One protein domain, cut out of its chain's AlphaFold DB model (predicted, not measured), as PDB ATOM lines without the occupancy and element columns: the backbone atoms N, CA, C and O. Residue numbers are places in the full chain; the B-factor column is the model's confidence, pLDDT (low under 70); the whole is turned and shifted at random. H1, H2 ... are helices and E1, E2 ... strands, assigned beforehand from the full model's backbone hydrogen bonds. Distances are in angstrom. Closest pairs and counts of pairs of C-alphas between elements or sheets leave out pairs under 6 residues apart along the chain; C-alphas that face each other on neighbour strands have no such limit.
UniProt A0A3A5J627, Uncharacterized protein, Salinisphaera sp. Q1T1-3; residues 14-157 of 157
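This is residues 14 to 157 of the 157 residues of an uncharacterized protein of Salinisphaera sp. Q1T1-3 (UniProt A0A3A5J627). A twisted wall of eight antiparallel strands has three helices, H1, H2 and H3, over one face and no named helix over the other, which makes two layers. Two meanders, E1 to E4 and E5 to E8, each strand the antiparallel neighbour of the one before, join where E4 and E8 run side by side; the order is E1 E2 E3 E4 E8 E7 E6 E5. The 144 printed residues hold, along the chain, H1 H2 E1 E2 E3 E4 H3 E5 E6 E7 E8, class mixed. The whole is compact, with a radius of gyration of the C-alphas of 14.1 A, and rounded, spanning 35 by 35 by 30 A.

Start with H1, residues 14 to 27: it is on the sheet at a height of 8.1 A, over E4, residues 82 to 87, and E8, residues 151 to 156. Its closest C-alpha pair with E4 is Cys 26 and Cys 83, 5.3 A. H2, residues 33 to 41, is on the same face, over E3, residues 68 to 74; their closest C-alphas are Ile 37 and Val 72, 6.6 A. H1 touches H2 with residues 25 to 26 alone, closest at C-alphas 25 and 36, 5.7 A, at a steep tilt of 52 degrees, opposite ways. Next come edge strand E1, residues 49 to 53, and E2, residues 58 to 63, a hairpin with N 50 and O 61 at 2.8 A. In the hairpins E2-E3 and E3-E4, look at N 62 and O 70, 2.9 A, and N 71 and O 84, 2.9 A. H3, residues 93 to 105, is on the same face, along E7, residues 136 to 141, at 3 degrees on the local plane; C-alphas 97 and 139 are closest, 5.3 A. H2 and H3 are apart. Edge strand E5, residues 112 to 115, forms a hairpin with E6, residues 125 to 128: N 113 and O 127, 2.9 A. E6 pairs with E7 at N 139 and O 126, 2.8 A, E7 with E8 at N 154 and O 138, 2.8 A, and E8 with E4 at N 153 and O 85, 2.8 A. Every O i to N i+4 pair is within hydrogen-bond range in H2 and H3, and 9 of 10 in H1.

Find C-alpha 14 at (317.250, 353.544, 296.409); H1 runs 18.6 A from there. H3 spans 18.2 A, E3 20.6 A and E2 17.0 A. E8 ends at C-alpha 156, (307.825, 341.029, 312.545).

The farthest C-alphas, Asp 55 and His 109, are 38.7 A apart. The printed part has no cut and no long link. Confidence is under 70 at residues 131 to 133 and 144 to 147.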
ATOM      1  N   PRO A  14     317.593 354.925 296.054       73.31
ATOM      2  CA  PRO A  14     317.250 353.544 296.409       73.31
ATOM      3  C   PRO A  14     316.704 353.370 297.838       73.31
ATOM      4  O   PRO A  14     315.870 352.496 298.066       73.31
ATOM      5  N   THR A  15     317.132 354.193 298.798       84.31
ATOM      6  CA  THR A  15     316.733 354.070 300.209       84.31
ATOM      7  C   THR A  15     315.286 354.514 300.425       84.31
ATOM      8  O   THR A  15     314.516 353.791 301.057       84.31
ATOM      9  N   ASP A  16     314.883 355.644 299.838       88.94
ATOM     10  CA  ASP A  16     313.493 356.126 299.898       88.94
ATOM     11  C   ASP A  16     312.533 355.150 299.215       88.94
ATOM     12  O   ASP A  16     311.451 354.851 299.727       88.94
ATOM     13  N   GLN A  17     312.954 354.604 298.071       92.62
ATOM     14  CA  GLN A  17     312.185 353.590 297.364       92.62
ATOM     15  C   GLN A  17     312.013 352.331 298.222       92.62
ATOM     16  O   GLN A  17     310.898 351.825 298.331       92.62
ATOM     17  N   ALA A  18     313.076 351.842 298.865       94.06
ATOM     18  CA  ALA A  18     312.993 350.664 299.722       94.06
ATOM     19  C   ALA A  18     312.088 350.890 300.942       94.06
ATOM     20  O   ALA A  18     311.253 350.038 301.238       94.06
ATOM     21  N   VAL A  19     312.183 352.053 301.599       94.88
ATOM     22  CA  VAL A  19     311.287 352.441 302.704       94.88
ATOM     23  C   VAL A  19     309.827 352.485 302.244       94.88
ATOM     24  O   VAL A  19     308.950 351.966 302.934       94.88
ATOM     25  N   SER A  20     309.548 353.064 301.072       95.06
ATOM     26  CA  SER A  20     308.188 353.118 300.524       95.06
ATOM     27  C   SER A  20     307.638 351.725 300.217       95.06
ATOM     28  O   SER A  20     306.485 351.444 300.535       95.06
ATOM     29  N   LEU A  21     308.447 350.853 299.607       96.19
ATOM     30  CA  LEU A  21     308.042 349.479 299.300       96.19
ATOM     31  C   LEU A  21     307.822 348.674 300.584       96.19
ATOM     32  O   LEU A  21     306.857 347.922 300.672       96.19
ATOM     33  N   PHE A  22     308.656 348.876 301.603       96.56
ATOM     34  CA  PHE A  22     308.509 348.222 302.899       96.56
ATOM     35  C   PHE A  22     307.192 348.597 303.579       96.56
ATOM     36  O   PHE A  22     306.413 347.716 303.941       96.56
ATOM     37  N   LYS A  23     306.888 349.898 303.663       94.75
ATOM     38  CA  LYS A  23     305.608 350.372 304.208       94.75
ATOM     39  C   LYS A  23     304.420 349.825 303.423       94.75
ATOM     40  O   LYS A  23     303.428 349.433 304.017       94.75
ATOM     41  N   GLN A  24     304.523 349.782 302.097       95.81
ATOM     42  CA  GLN A  24     303.434 349.321 301.244       95.81
ATOM     43  C   GLN A  24     303.155 347.820 301.385       95.81
ATOM     44  O   GLN A  24     301.993 347.436 301.461       95.81
ATOM     45  N   TYR A  25     304.191 346.980 301.350       96.06
ATOM     46  CA  TYR A  25     304.017 345.532 301.197       96.06
ATOM     47  C   TYR A  25     304.205 344.738 302.486       96.06
ATOM     48  O   TYR A  25     303.598 343.680 302.605       96.06
ATOM     49  N   CYS A  26     305.025 345.217 303.423       95.44
ATOM     50  CA  CYS A  26     305.241 344.527 304.694       95.44
ATOM     51  C   CYS A  26     304.342 345.079 305.802       95.44
ATOM     52  O   CYS A  26     303.689 344.304 306.482       95.44
ATOM     53  N   MET A  27     304.269 346.406 305.959       92.88
ATOM     54  CA  MET A  27     303.428 347.015 307.004       92.88
ATOM     55  C   MET A  27     301.977 347.231 306.555       92.88
ATOM     56  O   MET A  27     301.067 347.248 307.373       92.88
ATOM     57  N   GLY A  28     301.740 347.406 305.252       91.12
ATOM     58  CA  GLY A  28     300.430 347.764 304.699       91.12
ATOM     59  C   GLY A  28     299.377 346.654 304.726       91.12
ATOM     60  O   GLY A  28     298.307 346.837 304.147       91.12
ATOM     61  N   THR A  29     299.684 345.504 305.332       88.06
ATOM     62  CA  THR A  29     298.780 344.354 305.456       88.06
ATOM     63  C   THR A  29     298.329 344.082 306.888       88.06
ATOM     64  O   THR A  29     297.768 343.020 307.143       88.06
ATOM     65  N   ASP A  30     298.562 345.021 307.813       85.19
ATOM     66  CA  ASP A  30     298.165 344.921 309.227       85.19
ATOM     67  C   ASP A  30     298.664 343.620 309.893       85.19
ATOM     68  O   ASP A  30     297.958 342.975 310.664       85.19
ATOM     69  N   GLY A  31     299.875 343.195 309.525       86.12
ATOM     70  CA  GLY A  31     300.519 341.984 310.036       86.12
ATOM     71  C   GLY A  31     300.080 340.660 309.405       86.12
ATOM     72  O   GLY A  31     300.665 339.619 309.696       86.12
ATOM     73  N   ASP A  32     299.126 340.671 308.468       94.19
ATOM     74  CA  ASP A  32     298.791 339.483 307.681       94.19
ATOM     75  C   ASP A  32     299.884 339.216 306.626       94.19
ATOM     76  O   ASP A  32     299.946 339.848 305.562       94.19
ATOM     77  N   LEU A  33     300.771 338.263 306.924       95.38
ATOM     78  CA  LEU A  33     301.873 337.870 306.040       95.38
ATOM     79  C   LEU A  33     301.402 337.136 304.777       95.38
ATOM     80  O   LEU A  33     302.083 337.184 303.751       95.38
ATOM     81  N   ASP A  34     300.226 336.509 304.800       94.44
ATOM     82  CA  ASP A  34     299.640 335.904 303.603       94.44
ATOM     83  C   ASP A  34     299.086 336.956 302.655       94.44
ATOM     84  O   ASP A  34     299.276 336.878 301.433       94.44
ATOM     85  N   ALA A  35     298.460 337.990 303.212       95.50
ATOM     86  CA  ALA A  35     298.102 339.172 302.454       95.50
ATOM     87  C   ALA A  35     299.350 339.857 301.871       95.50
ATOM     88  O   ALA A  35     299.302 340.287 300.714       95.50
ATOM     89  N   ALA A  36     300.476 339.892 302.596       96.56
ATOM     90  CA  ALA A  36     301.737 340.439 302.088       96.56
ATOM     91  C   ALA A  36     302.269 339.638 300.886       96.56
ATOM     92  O   ALA A  36     302.593 340.227 299.849       96.56
ATOM     93  N   ILE A  37     302.279 338.298 300.961       95.69
ATOM     94  CA  ILE A  37     302.644 337.427 299.826       95.69
ATOM     95  C   ILE A  37     301.752 337.726 298.620       95.69
ATOM     96  O   ILE A  37     302.255 337.950 297.520       95.69
ATOM     97  N   LYS A  38     300.433 337.793 298.819       94.69
ATOM     98  CA  LYS A  38     299.470 338.064 297.743       94.69
ATOM     99  C   LYS A  38     299.640 339.459 297.131       94.69
ATOM    100  O   LYS A  38     299.488 339.630 295.916       94.69
ATOM    101  N   ALA A  39     299.936 340.466 297.948       95.81
ATOM    102  CA  ALA A  39     300.204 341.825 297.486       95.81
ATOM    103  C   ALA A  39     301.483 341.879 296.635       95.81
ATOM    104  O   ALA A  39     301.489 342.509 295.577       95.81
ATOM    105  N   LEU A  40     302.537 341.171 297.049       96.25
ATOM    106  CA  LEU A  40     303.776 341.039 296.282       96.25
ATOM    107  C   LEU A  40     303.559 340.261 294.972       96.25
ATOM    108  O   LEU A  40     303.992 340.728 293.922       96.25
ATOM    109  N   ASP A  41     302.816 339.151 295.003       94.69
ATOM    110  CA  ASP A  41     302.476 338.330 293.827       94.69
ATOM    111  C   ASP A  41     301.686 339.104 292.761       94.69
ATOM    112  O   ASP A  41     301.854 338.891 291.560       94.69
ATOM    113  N   SER A  42     300.806 340.007 293.195       94.00
ATOM    114  CA  SER A  42     299.980 340.833 292.305       94.00
ATOM    115  C   SER A  42     300.637 342.159 291.909       94.00
ATOM    116  O   SER A  42     300.064 342.933 291.130       94.00
ATOM    117  N   SER A  43     301.837 342.435 292.423       94.69
ATOM    118  CA  SER A  43     302.560 343.672 292.168       94.69
ATOM    119  C   SER A  43     303.004 343.776 290.707       94.69
ATOM    120  O   SER A  43     303.458 342.816 290.096       94.69
ATOM    121  N   LYS A  44     302.943 344.989 290.147       93.75
ATOM    122  CA  LYS A  44     303.634 345.319 288.884       93.75
ATOM    123  C   LYS A  44     305.091 345.737 289.105       93.75
ATOM    124  O   LYS A  44     305.817 345.941 288.137       93.75
ATOM    125  N   THR A  45     305.483 345.951 290.360       93.88
ATOM    126  CA  THR A  45     306.813 346.421 290.756       93.88
ATOM    127  C   THR A  45     307.755 345.254 291.001       93.88
ATOM    128  O   THR A  45     308.910 345.305 290.585       93.88
ATOM    129  N   PHE A  46     307.259 344.211 291.662       94.12
ATOM    130  CA  PHE A  46     308.005 342.985 291.886       94.12
ATOM    131  C   PHE A  46     307.744 341.976 290.764       94.12
ATOM    132  O   PHE A  46     306.668 341.922 290.176       94.12
ATOM    133  N   GLY A  47     308.785 341.223 290.424       87.75
ATOM    134  CA  GLY A  47     308.756 340.145 289.449       87.75
ATOM    135  C   GLY A  47     308.153 338.868 290.023       87.75
ATOM    136  O   GLY A  47     307.670 338.828 291.153       87.75
ATOM    137  N   HIS A  48     308.201 337.802 289.225       83.25
ATOM    138  CA  HIS A  48     307.583 336.534 289.590       83.25
ATOM    139  C   HIS A  48     308.150 335.953 290.881       83.25
ATOM    140  O   HIS A  48     309.362 335.937 291.112       83.25
ATOM    141  N   ARG A  49     307.235 335.414 291.682       89.62
ATOM    142  CA  ARG A  49     307.547 334.680 292.891       89.62
ATOM    143  C   ARG A  49     308.395 333.453 292.605       89.62
ATOM    144  O   ARG A  49     308.121 332.658 291.708       89.62
ATOM    145  N   SER A  50     309.390 333.279 293.455       91.00
ATOM    146  CA  SER A  50     310.108 332.032 293.671       91.00
ATOM    147  C   SER A  50     309.944 331.626 295.134       91.00
ATOM    148  O   SER A  50     309.699 332.478 295.989       91.00
ATOM    149  N   GLY A  51     310.043 330.337 295.446       87.25
ATOM    150  CA  GLY A  51     309.966 329.866 296.826       87.25
ATOM    151  C   GLY A  51     309.199 328.559 296.977       87.25
ATOM    152  O   GLY A  51     309.123 327.763 296.044       87.25
ATOM    153  N   HIS A  52     308.681 328.333 298.179       86.25
ATOM    154  CA  HIS A  52     308.034 327.094 298.588       86.25
ATOM    155  C   HIS A  52     306.756 327.393 299.377       86.25
ATOM    156  O   HIS A  52     306.796 328.164 300.333       86.25
ATOM    157  N   ASP A  53     305.654 326.754 298.985       82.69
ATOM    158  CA  ASP A  53     304.379 326.748 299.706       82.69
ATOM    159  C   ASP A  53     304.172 325.378 300.357       82.69
ATOM    160  O   ASP A  53     303.560 324.489 299.767       82.69
ATOM    161  N   GLY A  54     304.747 325.186 301.544       81.31
ATOM    162  CA  GLY A  54     304.510 324.007 302.370       81.31
ATOM    163  C   GLY A  54     303.462 324.277 303.449       81.31
ATOM    164  O   GLY A  54     303.274 325.418 303.869       81.31
ATOM    165  N   ASP A  55     302.822 323.216 303.944       76.06
ATOM    166  CA  ASP A  55     301.764 323.317 304.963       76.06
ATOM    167  C   ASP A  55     302.267 323.884 306.302       76.06
ATOM    168  O   ASP A  55     301.511 324.506 307.042       76.06
ATOM    169  N   THR A  56     303.546 323.670 306.624       82.56
ATOM    170  CA  THR A  56     304.159 324.104 307.892       82.56
ATOM    171  C   THR A  56     305.180 325.220 307.725       82.56
ATOM    172  O   THR A  56     305.571 325.829 308.711       82.56
ATOM    173  N   MET A  57     305.667 325.446 306.505       87.94
ATOM    174  CA  MET A  57     306.693 326.440 306.206       87.94
ATOM    175  C   MET A  57     306.430 327.044 304.838       87.94
ATOM    176  O   MET A  57     306.335 326.321 303.841       87.94
ATOM    177  N   ARG A  58     306.386 328.371 304.781       91.94
ATOM    178  CA  ARG A  58     306.215 329.108 303.531       91.94
ATOM    179  C   ARG A  58     307.329 330.111 303.352       91.94
ATOM    180  O   ARG A  58     307.657 330.883 304.247       91.94
ATOM    181  N   TYR A  59     307.894 330.092 302.157       93.06
ATOM    182  CA  TYR A  59     308.885 331.046 301.704       93.06
ATOM    183  C   TYR A  59     308.439 331.606 300.364       93.06
ATOM    184  O   TYR A  59     308.172 330.862 299.418       93.06
ATOM    185  N   ALA A  60     308.375 332.924 300.273       95.94
ATOM    186  CA  ALA A  60     308.136 333.636 299.033       95.94
ATOM    187  C   ALA A  60     309.263 334.643 298.834       95.94
ATOM    188  O   ALA A  60     309.608 335.367 299.761       95.94
ATOM    189  N   SER A  61     309.850 334.696 297.645       96.50
ATOM    190  CA  SER A  61     310.874 335.668 297.281       96.50
ATOM    191  C   SER A  61     310.599 336.244 295.906       96.50
ATOM    192  O   SER A  61     310.220 335.528 294.978       96.50
ATOM    193  N   PHE A  62     310.817 337.546 295.794       96.44
ATOM    194  CA  PHE A  62     310.447 338.345 294.646       96.44
ATOM    195  C   PHE A  62     311.612 339.251 294.265       96.44
ATOM    196  O   PHE A  62     312.106 340.028 295.086       96.44
ATOM    197  N   THR A  63     312.046 339.179 293.009       93.75
ATOM    198  CA  THR A  63     312.992 340.158 292.462       93.75
ATOM    199  C   THR A  63     312.281 341.488 292.265       93.75
ATOM    200  O   THR A  63     311.171 341.485 291.743       93.75
ATOM    201  N   GLY A  64     312.885 342.614 292.615       90.56
ATOM    202  CA  GLY A  64     312.265 343.924 292.408       90.56
ATOM    203  C   GLY A  64     313.156 344.903 291.643       90.56
ATOM    204  O   GLY A  64     314.153 344.511 291.027       90.56
ATOM    205  N   PRO A  65     312.768 346.186 291.604       87.88
ATOM    206  CA  PRO A  65     313.485 347.206 290.858       87.88
ATOM    207  C   PRO A  65     314.798 347.573 291.549       87.88
ATOM    208  O   PRO A  65     314.904 347.505 292.768       87.88
ATOM    209  N   SER A  66     315.770 348.062 290.775       87.12
ATOM    210  CA  SER A  66     316.907 348.825 291.314       87.12
ATOM    211  C   SER A  66     317.649 348.143 292.474       87.12
ATOM    212  O   SER A  66     317.985 348.805 293.450       87.12
ATOM    213  N   HIS A  67     317.913 346.834 292.371       89.00
ATOM    214  CA  HIS A  67     318.601 346.051 293.414       89.00
ATOM    215  C   HIS A  67     317.815 345.927 294.737       89.00
ATOM    216  O   HIS A  67     318.398 345.632 295.781       89.00
ATOM    217  N   ILE A  68     316.494 346.130 294.698       94.19
ATOM    218  CA  ILE A  68     315.575 345.944 295.823       94.19
ATOM    219  C   ILE A  68     314.757 344.681 295.577       94.19
ATOM    220  O   ILE A  68     314.044 344.595 294.585       94.19
ATOM    221  N   ASN A  69     314.815 343.718 296.489       95.12
ATOM    222  CA  ASN A  69     314.010 342.496 296.449       95.12
ATOM    223  C   ASN A  69     313.061 342.444 297.650       95.12
ATOM    224  O   ASN A  69     313.193 343.230 298.589       95.12
ATOM    225  N   ALA A  70     312.125 341.502 297.631       97.50
ATOM    226  CA  ALA A  70     311.259 341.214 298.766       97.50
ATOM    227  C   ALA A  70     311.282 339.723 299.104       97.50
ATOM    228  O   ALA A  70     311.499 338.872 298.233       97.50
ATOM    229  N   SER A  71     311.025 339.394 300.363       97.12
ATOM    230  CA  SER A  71     310.704 338.030 300.763       97.12
ATOM    231  C   SER A  71     309.752 337.982 301.941       97.12
ATOM    232  O   SER A  71     309.737 338.895 302.752       97.12
ATOM    233  N   VAL A  72     309.014 336.886 302.065       97.25
ATOM    234  CA  VAL A  72     308.194 336.571 303.236       97.25
ATOM    235  C   VAL A  72     308.559 335.169 303.710       97.25
ATOM    236  O   VAL A  72     308.729 334.259 302.888       97.25
ATOM    237  N   LYS A  73     308.719 335.007 305.023       95.38
ATOM    238  CA  LYS A  73     309.035 333.743 305.692       95.38
ATOM    239  C   LYS A  73     308.004 333.480 306.784       95.38
ATOM    240  O   LYS A  73     307.761 334.359 307.600       95.38
ATOM    241  N   ILE A  74     307.421 332.282 306.773       95.00
ATOM    242  CA  ILE A  74     306.391 331.839 307.721       95.00
ATOM    243  C   ILE A  74     306.710 330.406 308.170       95.00
ATOM    244  O   ILE A  74     307.003 329.557 307.322       95.00
ATOM    245  N   GLY A  75     306.632 330.123 309.468       91.31
ATOM    246  CA  GLY A  75     306.822 328.814 310.091       91.31
ATOM    247  C   GLY A  75     308.280 328.384 310.285       91.31
ATOM    248  O   GLY A  75     308.544 327.198 310.496       91.31
ATOM    249  N   PHE A  76     309.248 329.301 310.185       87.88
ATOM    250  CA  PHE A  76     310.666 328.964 310.347       87.88
ATOM    251  C   PHE A  76     311.039 328.836 311.830       87.88
ATOM    252  O   PHE A  76     310.716 329.684 312.645       87.88
ATOM    253  N   ALA A  77     311.779 327.786 312.196       83.31
ATOM    254  CA  ALA A  77     312.121 327.526 313.601       83.31
ATOM    255  C   ALA A  77     313.223 328.440 314.175       83.31
ATOM    256  O   ALA A  77     313.437 328.457 315.384       83.31
ATOM    257  N   THR A  78     313.981 329.129 313.319       78.50
ATOM    258  CA  THR A  78     315.177 329.898 313.707       78.50
ATOM    259  C   THR A  78     314.961 331.405 313.700       78.50
ATOM    260  O   THR A  78     315.866 332.143 314.066       78.50
ATOM    261  N   ILE A  79     313.817 331.871 313.208       82.38
ATOM    262  CA  ILE A  79     313.479 333.285 313.107       82.38
ATOM    263  C   ILE A  79     311.962 333.394 313.047       82.38
ATOM    264  O   ILE A  79     311.336 332.606 312.339       82.38
ATOM    265  N   ASP A  80     311.408 334.359 313.776       90.88
ATOM    266  CA  ASP A  80     309.971 334.624 313.776       90.88
ATOM    267  C   ASP A  80     309.470 334.946 312.369       90.88
ATOM    268  O   ASP A  80     310.245 335.316 311.481       90.88
ATOM    269  N   ASP A  81     308.172 334.786 312.154       94.81
ATOM    270  CA  ASP A  81     307.559 335.042 310.859       94.81
ATOM    271  C   ASP A  81     307.703 336.520 310.489       94.81
ATOM    272  O   ASP A  81     307.530 337.406 311.322       94.81
ATOM    273  N   HIS A  82     308.074 336.803 309.240       96.00
ATOM    274  CA  HIS A  82     308.363 338.174 308.835       96.00
ATOM    275  C   HIS A  82     308.260 338.414 307.336       96.00
ATOM    276  O   HIS A  82     308.455 337.523 306.500       96.00
ATOM    277  N   CYS A  83     308.024 339.681 307.002       97.56
ATOM    278  CA  CYS A  83     308.202 340.239 305.668       97.56
ATOM    279  C   CYS A  83     309.493 341.063 305.619       97.56
ATOM    280  O   CYS A  83     309.780 341.844 306.523       97.56
ATOM    281  N   THR A  84     310.270 340.917 304.549       97.44
ATOM    282  CA  THR A  84     311.546 341.610 304.354       97.44
ATOM    283  C   THR A  84     311.557 342.365 303.037       97.44
ATOM    284  O   THR A  84     311.292 341.784 301.984       97.44
ATOM    285  N   ILE A  85     311.995 343.625 303.072       97.88
ATOM    286  CA  ILE A  85     312.557 344.309 301.904       97.88
ATOM    287  C   ILE A  85     314.082 344.251 301.978       97.88
ATOM    288  O   ILE A  85     314.684 344.522 303.013       97.88
ATOM    289  N   ILE A  86     314.711 343.875 300.870       95.75
ATOM    290  CA  ILE A  86     316.139 343.572 300.777       95.75
ATOM    291  C   ILE A  86     316.775 344.579 299.827       95.75
ATOM    292  O   ILE A  86     316.486 344.550 298.635       95.75
ATOM    293  N   LEU A  87     317.672 345.426 300.324       94.56
ATOM    294  CA  LEU A  87     318.522 346.271 299.489       94.56
ATOM    295  C   LEU A  87     319.834 345.539 299.222       94.56
ATOM    296  O   LEU A  87     320.437 344.996 300.148       94.56
ATOM    297  N   GLN A  88     320.291 345.545 297.975       91.06
ATOM    298  CA  GLN A  88     321.571 344.966 297.570       91.06
ATOM    299  C   GLN A  88     322.539 346.053 297.091       91.06
ATOM    300  O   GLN A  88     322.142 347.184 296.819       91.06
ATOM    301  N   ASP A  89     323.820 345.690 296.985       88.88
ATOM    302  CA  ASP A  89     324.899 346.548 296.477       88.88
ATOM    303  C   ASP A  89     325.069 347.877 297.248       88.88
ATOM    304  O   ASP A  89     325.528 348.890 296.720       88.88
ATOM    305  N   VAL A  90     324.739 347.865 298.543       89.81
ATOM    306  CA  VAL A  90     324.874 348.999 299.461       89.81
ATOM    307  C   VAL A  90     326.338 349.189 299.874       89.81
ATOM    308  O   VAL A  90     326.962 348.290 300.440       89.81
ATOM    309  N   ALA A  91     326.889 350.382 299.633       89.50
ATOM    310  CA  ALA A  91     328.292 350.698 299.923       89.50
ATOM    311  C   ALA A  91     328.609 350.779 301.429       89.50
ATOM    312  O   ALA A  91     329.652 350.291 301.862       89.50
ATOM    313  N   ASP A  92     327.703 351.360 302.221       90.81
ATOM    314  CA  ASP A  92     327.772 351.405 303.688       90.81
ATOM    315  C   ASP A  92     326.499 350.789 304.294       90.81
ATOM    316  O   ASP A  92     325.523 351.498 304.556       90.81
ATOM    317  N   PRO A  93     326.464 349.455 304.481       92.19
ATOM    318  CA  PRO A  93     325.270 348.758 304.954       92.19
ATOM    319  C   PRO A  93     324.839 349.157 306.362       92.19
ATOM    320  O   PRO A  93     323.643 349.233 306.633       92.19
ATOM    321  N   MET A  94     325.791 349.436 307.258       93.44
ATOM    322  CA  MET A  94     325.461 349.809 308.634       93.44
ATOM    323  C   MET A  94     324.928 351.242 308.696       93.44
ATOM    324  O   MET A  94     323.863 351.464 309.271       93.44
ATOM    325  N   GLY A  95     325.603 352.193 308.041       93.94
ATOM    326  CA  GLY A  95     325.113 353.570 307.946       93.94
ATOM    327  C   GLY A  95     323.748 353.650 307.258       93.94
ATOM    328  O   GLY A  95     322.856 354.353 307.727       93.94
ATOM    329  N   THR A  96     323.537 352.855 306.205       94.62
ATOM    330  CA  THR A  96     322.240 352.759 305.513       94.62
ATOM    331  C   THR A  96     321.156 352.166 306.414       94.62
ATOM    332  O   THR A  96     320.039 352.678 306.439       94.62
ATOM    333  N   SER A  97     321.479 351.135 307.203       96.00
ATOM    334  CA  SER A  97     320.533 350.545 308.161       96.00
ATOM    335  C   SER A  97     320.080 351.564 309.210       96.00
ATOM    336  O   SER A  97     318.886 351.680 309.481       96.00
ATOM    337  N   GLN A  98     321.016 352.359 309.741       95.44
ATOM    338  CA  GLN A  98     320.709 353.426 310.696       95.44
ATOM    339  C   GLN A  98     319.777 354.479 310.090       95.44
ATOM    340  O   GLN A  98     318.786 354.868 310.706       95.44
ATOM    341  N   GLN A  99     320.092 354.931 308.876       94.75
ATOM    342  CA  GLN A  99     319.321 355.943 308.156       94.75
ATOM    343  C   GLN A  99     317.884 355.486 307.886       94.75
ATOM    344  O   GLN A  99     316.941 356.245 308.107       94.75
ATOM    345  N   ILE A 100     317.705 354.239 307.440       96.12
ATOM    346  CA  ILE A 100     316.383 353.644 307.217       96.12
ATOM    347  C   ILE A 100     315.605 353.564 308.533       96.12
ATOM    348  O   ILE A 100     314.459 354.004 308.572       96.12
ATOM    349  N   ALA A 101     316.212 353.055 309.609       95.38
ATOM    350  CA  ALA A 101     315.533 352.940 310.900       95.38
ATOM    351  C   ALA A 101     315.078 354.313 311.427       95.38
ATOM    352  O   ALA A 101     313.932 354.480 311.833       95.38
ATOM    353  N   GLN A 102     315.930 355.335 311.324       93.31
ATOM    354  CA  GLN A 102     315.560 356.711 311.673       93.31
ATOM    355  C   GLN A 102     314.410 357.246 310.805       93.31
ATOM    356  O   GLN A 102     313.502 357.891 311.324       93.31
ATOM    357  N   SER A 103     314.417 356.960 309.500       92.56
ATOM    358  CA  SER A 103     313.348 357.355 308.570       92.56
ATOM    359  C   SER A 103     312.005 356.694 308.897       92.56
ATOM    360  O   SER A 103     310.949 357.322 308.802       92.56
ATOM    361  N   LEU A 104     312.037 355.422 309.301       92.69
ATOM    362  CA  LEU A 104     310.850 354.660 309.683       92.69
ATOM    363  C   LEU A 104     310.278 355.116 311.030       92.69
ATOM    364  O   LEU A 104     309.061 355.200 311.150       92.69
ATOM    365  N   ALA A 105     311.132 355.472 311.992       91.75
ATOM    366  CA  ALA A 105     310.724 355.910 313.326       91.75
ATOM    367  C   ALA A 105     310.278 357.384 313.394       91.75
ATOM    368  O   ALA A 105     309.446 357.751 314.224       91.75
ATOM    369  N   ALA A 106     310.806 358.251 312.522       89.06
ATOM    370  CA  ALA A 106     310.541 359.691 312.565       89.06
ATOM    371  C   ALA A 106     309.047 360.092 312.529       89.06
ATOM    372  O   ALA A 106     308.688 361.008 313.271       89.06
ATOM    373  N   PRO A 107     308.160 359.459 311.729       86.25
ATOM    374  CA  PRO A 107     306.746 359.835 311.665       86.25
ATOM    375  C   PRO A 107     305.958 359.557 312.951       86.25
ATOM    376  O   PRO A 107     304.984 360.257 313.213       86.25
ATOM    377  N   THR A 108     306.360 358.547 313.727       85.00
ATOM    378  CA  THR A 108     305.680 358.128 314.965       85.00
ATOM    379  C   THR A 108     306.433 358.540 316.226       85.00
ATOM    380  O   THR A 108     305.940 358.327 317.328       85.00
ATOM    381  N   HIS A 109     307.612 359.154 316.081       84.94
ATOM    382  CA  HIS A 109     308.537 359.438 317.181       84.94
ATOM    383  C   HIS A 109     308.958 358.189 317.970       84.94
ATOM    384  O   HIS A 109     309.319 358.300 319.142       84.94
ATOM    385  N   ALA A 110     308.942 357.017 317.330       88.75
ATOM    386  CA  ALA A 110     309.400 355.784 317.951       88.75
ATOM    387  C   ALA A 110     310.902 355.851 318.280       88.75
ATOM    388  O   ALA A 110     311.691 356.520 317.600       88.75
ATOM    389  N   GLU A 111     311.314 355.145 319.329       90.38
ATOM    390  CA  GLU A 111     312.728 355.030 319.667       90.38
ATOM    391  C   GLU A 111     313.420 354.012 318.754       90.38
ATOM    392  O   GLU A 111     312.909 352.926 318.486       90.38
ATOM    393  N   VAL A 112     314.623 354.364 318.291       93.81
ATOM    394  CA  VAL A 112     315.488 353.446 317.545       93.81
ATOM    395  C   VAL A 112     316.511 352.858 318.508       93.81
ATOM    396  O   VAL A 112     317.402 353.564 318.986       93.81
ATOM    397  N   ALA A 113     316.416 351.557 318.759       94.50
ATOM    398  CA  ALA A 113     317.352 350.819 319.594       94.50
ATOM    399  C   ALA A 113     318.462 350.185 318.748       94.50
ATOM    400  O   ALA A 113     318.228 349.679 317.652       94.50
ATOM    401  N   GLN A 114     319.691 350.161 319.265       95.69
ATOM    402  CA  GLN A 114     320.762 349.388 318.641       95.69
ATOM    403  C   GLN A 114     320.648 347.915 319.050       95.69
ATOM    404  O   GLN A 114     320.662 347.589 320.238       95.69
ATOM    405  N   ILE A 115     320.600 347.025 318.064       94.31
ATOM    406  CA  ILE A 115     320.518 345.578 318.259       94.31
ATOM    407  C   ILE A 115     321.917 344.980 318.128       94.31
ATOM    408  O   ILE A 115     322.662 345.296 317.198       94.31
ATOM    409  N   LYS A 116     322.297 344.131 319.088       93.50
ATOM    410  CA  LYS A 116     323.597 343.440 319.095       93.50
ATOM    411  C   LYS A 116     323.657 342.380 317.984       93.50
ATOM    412  O   LYS A 116     322.607 341.943 317.536       93.50
ATOM    413  N   PRO A 117     324.852 341.940 317.557       92.25
ATOM    414  CA  PRO A 117     324.994 340.837 316.608       92.25
ATOM    415  C   PRO A 117     324.265 339.552 317.022       92.25
ATOM    416  O   PRO A 117     324.359 339.149 318.183       92.25
ATOM    417  N   PHE A 118     323.609 338.897 316.064       87.69
ATOM    418  CA  PHE A 118     322.943 337.598 316.227       87.69
ATOM    419  C   PHE A 118     322.745 336.918 314.864       87.69
ATOM    420  O   PHE A 118     322.672 337.623 313.861       87.69
ATOM    421  N   ASP A 119     322.673 335.584 314.832       85.56
ATOM    422  CA  ASP A 119     322.399 334.752 313.643       85.56
ATOM    423  C   ASP A 119     323.015 335.288 312.332       85.56
ATOM    424  O   ASP A 119     324.230 335.482 312.231       85.56
ATOM    425  N   ASP A 120     322.166 335.556 311.336       85.75
ATOM    426  CA  ASP A 120     322.526 336.083 310.021       85.75
ATOM    427  C   ASP A 120     322.942 337.568 310.056       85.75
ATOM    428  O   ASP A 120     323.443 338.095 309.067       85.75
ATOM    429  N   TYR A 121     322.784 338.257 311.186       89.69
ATOM    430  CA  TYR A 121     323.053 339.682 311.391       89.69
ATOM    431  C   TYR A 121     324.306 339.890 312.252       89.69
ATOM    432  O   TYR A 121     324.285 340.510 313.316       89.69
ATOM    433  N   GLY A 122     325.450 339.392 311.774       87.06
ATOM    434  CA  GLY A 122     326.729 339.379 312.504       87.06
ATOM    435  C   GLY A 122     327.322 340.749 312.875       87.06
ATOM    436  O   GLY A 122     328.300 340.808 313.620       87.06
ATOM    437  N   LYS A 123     326.752 341.859 312.388       89.19
ATOM    438  CA  LYS A 123     327.117 343.231 312.795       89.19
ATOM    439  C   LYS A 123     326.065 343.883 313.705       89.19
ATOM    440  O   LYS A 123     326.273 345.009 314.148       89.19
ATOM    441  N   GLY A 124     324.977 343.178 314.011       92.94
ATOM    442  CA  GLY A 124     323.796 343.743 314.651       92.94
ATOM    443  C   GLY A 124     323.004 344.619 313.684       92.94
ATOM    444  O   GLY A 124     323.144 344.487 312.469       92.94
ATOM    445  N   GLY A 125     322.197 345.526 314.222       95.62
ATOM    446  CA  GLY A 125     321.374 346.436 313.428       95.62
ATOM    447  C   GLY A 125     320.646 347.461 314.286       95.62
ATOM    448  O   GLY A 125     321.095 347.801 315.382       95.62
ATOM    449  N   TYR A 126     319.514 347.936 313.784       97.19
ATOM    450  CA  TYR A 126     318.680 348.942 314.429       97.19
ATOM    451  C   TYR A 126     317.235 348.457 314.480       97.19
ATOM    452  O   TYR A 126     316.657 348.126 313.445       97.19
ATOM    453  N   GLY A 127     316.686 348.390 315.686       95.31
ATOM    454  CA  GLY A 127     315.320 347.972 315.960       95.31
ATOM    455  C   GLY A 127     314.419 349.175 316.211       95.31
ATOM    456  O   GLY A 127     314.844 350.140 316.847       95.31
ATOM    457  N   ILE A 128     313.185 349.100 315.733       94.19
ATOM    458  CA  ILE A 128     312.074 349.952 316.146       94.19
ATOM    459  C   ILE A 128     311.080 348.986 316.766       94.19
ATOM    460  O   ILE A 128     310.541 348.137 316.058       94.19
ATOM    461  N   ILE A 129     310.940 349.056 318.084       84.88
ATOM    462  CA  ILE A 129     310.042 348.165 318.814       84.88
ATOM    463  C   ILE A 129     308.654 348.786 318.727       84.88
ATOM    464  O   ILE A 129     308.481 349.939 319.134       84.88
ATOM    465  N   GLY A 130     307.723 348.060 318.117       70.56
ATOM    466  CA  GLY A 130     306.331 348.480 318.042       70.56
ATOM    467  C   GLY A 130     305.660 348.349 319.405       70.56
ATOM    468  O   GLY A 130     306.098 347.584 320.268       70.56
ATOM    469  N   ASP A 131     304.565 349.078 319.606       66.44
ATOM    470  CA  ASP A 131     303.645 348.744 320.693       66.44
ATOM    471  C   ASP A 131     302.982 347.379 320.399       66.44
ATOM    472  O   ASP A 131     303.056 346.880 319.276       66.44
ATOM    473  N   GLU A 132     302.289 346.779 321.377       57.84
ATOM    474  CA  GLU A 132     301.733 345.404 321.316       57.84
ATOM    475  C   GLU A 132     300.869 345.070 320.074       57.84
ATOM    476  O   GLU A 132     300.534 343.908 319.865       57.84
ATOM    477  N   ASN A 133     300.489 346.065 319.264       62.03
ATOM    478  CA  ASN A 133     299.650 345.914 318.073       62.03
ATOM    479  C   ASN A 133     300.313 346.379 316.760       62.03
ATOM    480  O   ASN A 133     299.651 346.345 315.726       62.03
ATOM    481  N   GLU A 134     301.553 346.879 316.783       73.81
ATOM    482  CA  GLU A 134     302.181 347.502 315.602       73.81
ATOM    483  C   GLU A 134     303.275 346.639 314.953       73.81
ATOM    484  O   GLU A 134     303.613 346.877 313.791       73.81
ATOM    485  N   GLY A 135     303.752 345.594 315.636       84.50
ATOM    486  CA  GLY A 135     304.837 344.723 315.175       84.50
ATOM    487  C   GLY A 135     306.216 345.395 315.241       84.50
ATOM    488  O   GLY A 135     306.345 346.620 315.234       84.50
ATOM    489  N   ASP A 136     307.272 344.591 315.283       93.62
ATOM    490  CA  ASP A 136     308.653 345.057 315.396       93.62
ATOM    491  C   ASP A 136     309.320 345.220 314.029       93.62
ATOM    492  O   ASP A 136     309.115 344.443 313.092       93.62
ATOM    493  N   ILE A 137     310.197 346.216 313.911       95.94
ATOM    494  CA  ILE A 137     311.014 346.425 312.715       95.94
ATOM    495  C   ILE A 137     312.482 346.236 313.066       95.94
ATOM    496  O   ILE A 137     313.005 346.896 313.960       95.94
ATOM    497  N   LEU A 138     313.187 345.417 312.288       96.25
ATOM    498  CA  LEU A 138     314.645 345.322 312.338       96.25
ATOM    499  C   LEU A 138     315.250 345.727 311.004       96.25
ATOM    500  O   LEU A 138     315.023 345.074 309.985       96.25
ATOM    501  N   VAL A 139     316.129 346.722 311.041       97.38
ATOM    502  CA  VAL A 139     316.968 347.091 309.906       97.38
ATOM    503  C   VAL A 139     318.404 346.680 310.178       97.38
ATOM    504  O   VAL A 139     319.053 347.221 311.076       97.38
ATOM    505  N   ALA A 140     318.917 345.719 309.416       95.81
ATOM    506  CA  ALA A 140     320.231 345.154 309.682       95.81
ATOM    507  C   ALA A 140     320.959 344.723 308.403       95.81
ATOM    508  O   ALA A 140     320.339 344.175 307.484       95.81
ATOM    509  N   PRO A 141     322.286 344.919 308.331       93.94
ATOM    510  CA  PRO A 141     323.088 344.326 307.282       93.94
ATOM    511  C   PRO A 141     323.203 342.813 307.475       93.94
ATOM    512  O   PRO A 141     323.449 342.333 308.584       93.94
ATOM    513  N   LEU A 142     323.095 342.066 306.378       90.81
ATOM    514  CA  LEU A 142     323.382 340.636 306.401       90.81
ATOM    515  C   LEU A 142     324.882 340.420 306.662       90.81
ATOM    516  O   LEU A 142     325.726 341.163 306.149       90.81
ATOM    517  N   ALA A 143     325.225 339.405 307.453       79.38
ATOM    518  CA  ALA A 143     326.599 338.969 307.654       79.38
ATOM    519  C   ALA A 143     327.247 338.646 306.300       79.38
ATOM    520  O   ALA A 143     326.594 338.153 305.377       79.38
ATOM    521  N   ASP A 144     328.544 338.943 306.184       63.69
ATOM    522  CA  ASP A 144     329.307 338.872 304.938       63.69
ATOM    523  C   ASP A 144     329.489 337.398 304.485       63.69
ATOM    524  O   ASP A 144     330.557 336.818 304.648       63.69
ATOM    525  N   GLY A 145     328.434 336.765 303.961       59.91
ATOM    526  CA  GLY A 145     328.428 335.371 303.504       59.91
ATOM    527  C   GLY A 145     328.332 335.244 301.982       59.91
ATOM    528  O   GLY A 145     329.264 334.780 301.331       59.91
ATOM    529  N   ILE A 146     327.203 335.660 301.396       56.75
ATOM    530  CA  ILE A 146     326.879 335.367 299.984       56.75
ATOM    531  C   ILE A 146     327.211 336.549 299.061       56.75
ATOM    532  O   ILE A 146     327.720 336.347 297.959       56.75
ATOM    533  N   ARG A 147     326.955 337.789 299.504       65.12
ATOM    534  CA  ARG A 147     327.345 339.039 298.826       65.12
ATOM    535  C   ARG A 147     327.532 340.145 299.860       65.12
ATOM    536  O   ARG A 147     326.790 340.209 300.836       65.12
ATOM    537  N   LYS A 148     328.513 341.020 299.635       74.00
ATOM    538  CA  LYS A 148     328.670 342.249 300.425       74.00
ATOM    539  C   LYS A 148     327.566 343.234 300.054       74.00
ATOM    540  O   LYS A 148     327.085 343.218 298.925       74.00
ATOM    541  N   GLY A 149     327.216 344.116 300.983       86.38
ATOM    542  CA  GLY A 149     326.328 345.233 300.674       86.38
ATOM    543  C   GLY A 149     324.836 344.919 300.741       86.38
ATOM    544  O   GLY A 149     324.062 345.580 300.062       86.38
ATOM    545  N   ILE A 150     324.417 343.909 301.508       92.81
ATOM    546  CA  ILE A 150     322.993 343.599 301.685       92.81
ATOM    547  C   ILE A 150     322.485 344.218 302.986       92.81
ATOM    548  O   ILE A 150     323.101 344.030 304.035       92.81
ATOM    549  N   VAL A 151     321.348 344.911 302.915       95.38
ATOM    550  CA  VAL A 151     320.584 345.406 304.069       95.38
ATOM    551  C   VAL A 151     319.182 344.811 304.020       95.38
ATOM    552  O   VAL A 151     318.505 344.902 302.998       95.38
ATOM    553  N   HIS A 152     318.746 344.210 305.121       96.50
ATOM    554  CA  HIS A 152     317.370 343.768 305.314       96.50
ATOM    555  C   HIS A 152     316.600 344.809 306.120       96.50
ATOM    556  O   HIS A 152     317.093 345.294 307.137       96.50
ATOM    557  N   ILE A 153     315.384 345.109 305.676       97.69
ATOM    558  CA  ILE A 153     314.344 345.786 306.445       97.69
ATOM    559  C   ILE A 153     313.289 344.723 306.745       97.69
ATOM    560  O   ILE A 153     312.564 344.321 305.838       97.69
ATOM    561  N   ASN A 154     313.253 344.218 307.972       96.69
ATOM    562  CA  ASN A 154     312.341 343.159 308.395       96.69
ATOM    563  C   ASN A 154     311.182 343.748 309.193       96.69
ATOM    564  O   ASN A 154     311.410 344.626 310.021       96.69
ATOM    565  N   TYR A 155     309.983 343.233 308.954       96.69
ATOM    566  CA  TYR A 155     308.787 343.466 309.750       96.69
ATOM    567  C   TYR A 155     308.343 342.152 310.387       96.69
ATOM    568  O   TYR A 155     308.061 341.201 309.653       96.69
ATOM    569  N   PHE A 156     308.295 342.131 311.713       94.31
ATOM    570  CA  PHE A 156     307.825 341.029 312.545       94.31
ATOM    571  C   PHE A 156     306.475 341.446 313.142       94.31
ATOM    572  O   PHE A 156     306.474 342.233 314.087       94.31
ATOM    573  N   PRO A 157     305.349 341.037 312.542       91.00
ATOM    574  CA  PRO A 157     304.027 341.438 313.010       91.00
ATOM    575  C   PRO A 157     303.650 340.853 314.371       91.00
ATOM    576  O   PRO A 157     304.174 339.773 314.729       91.00
TER     577      PRO A 157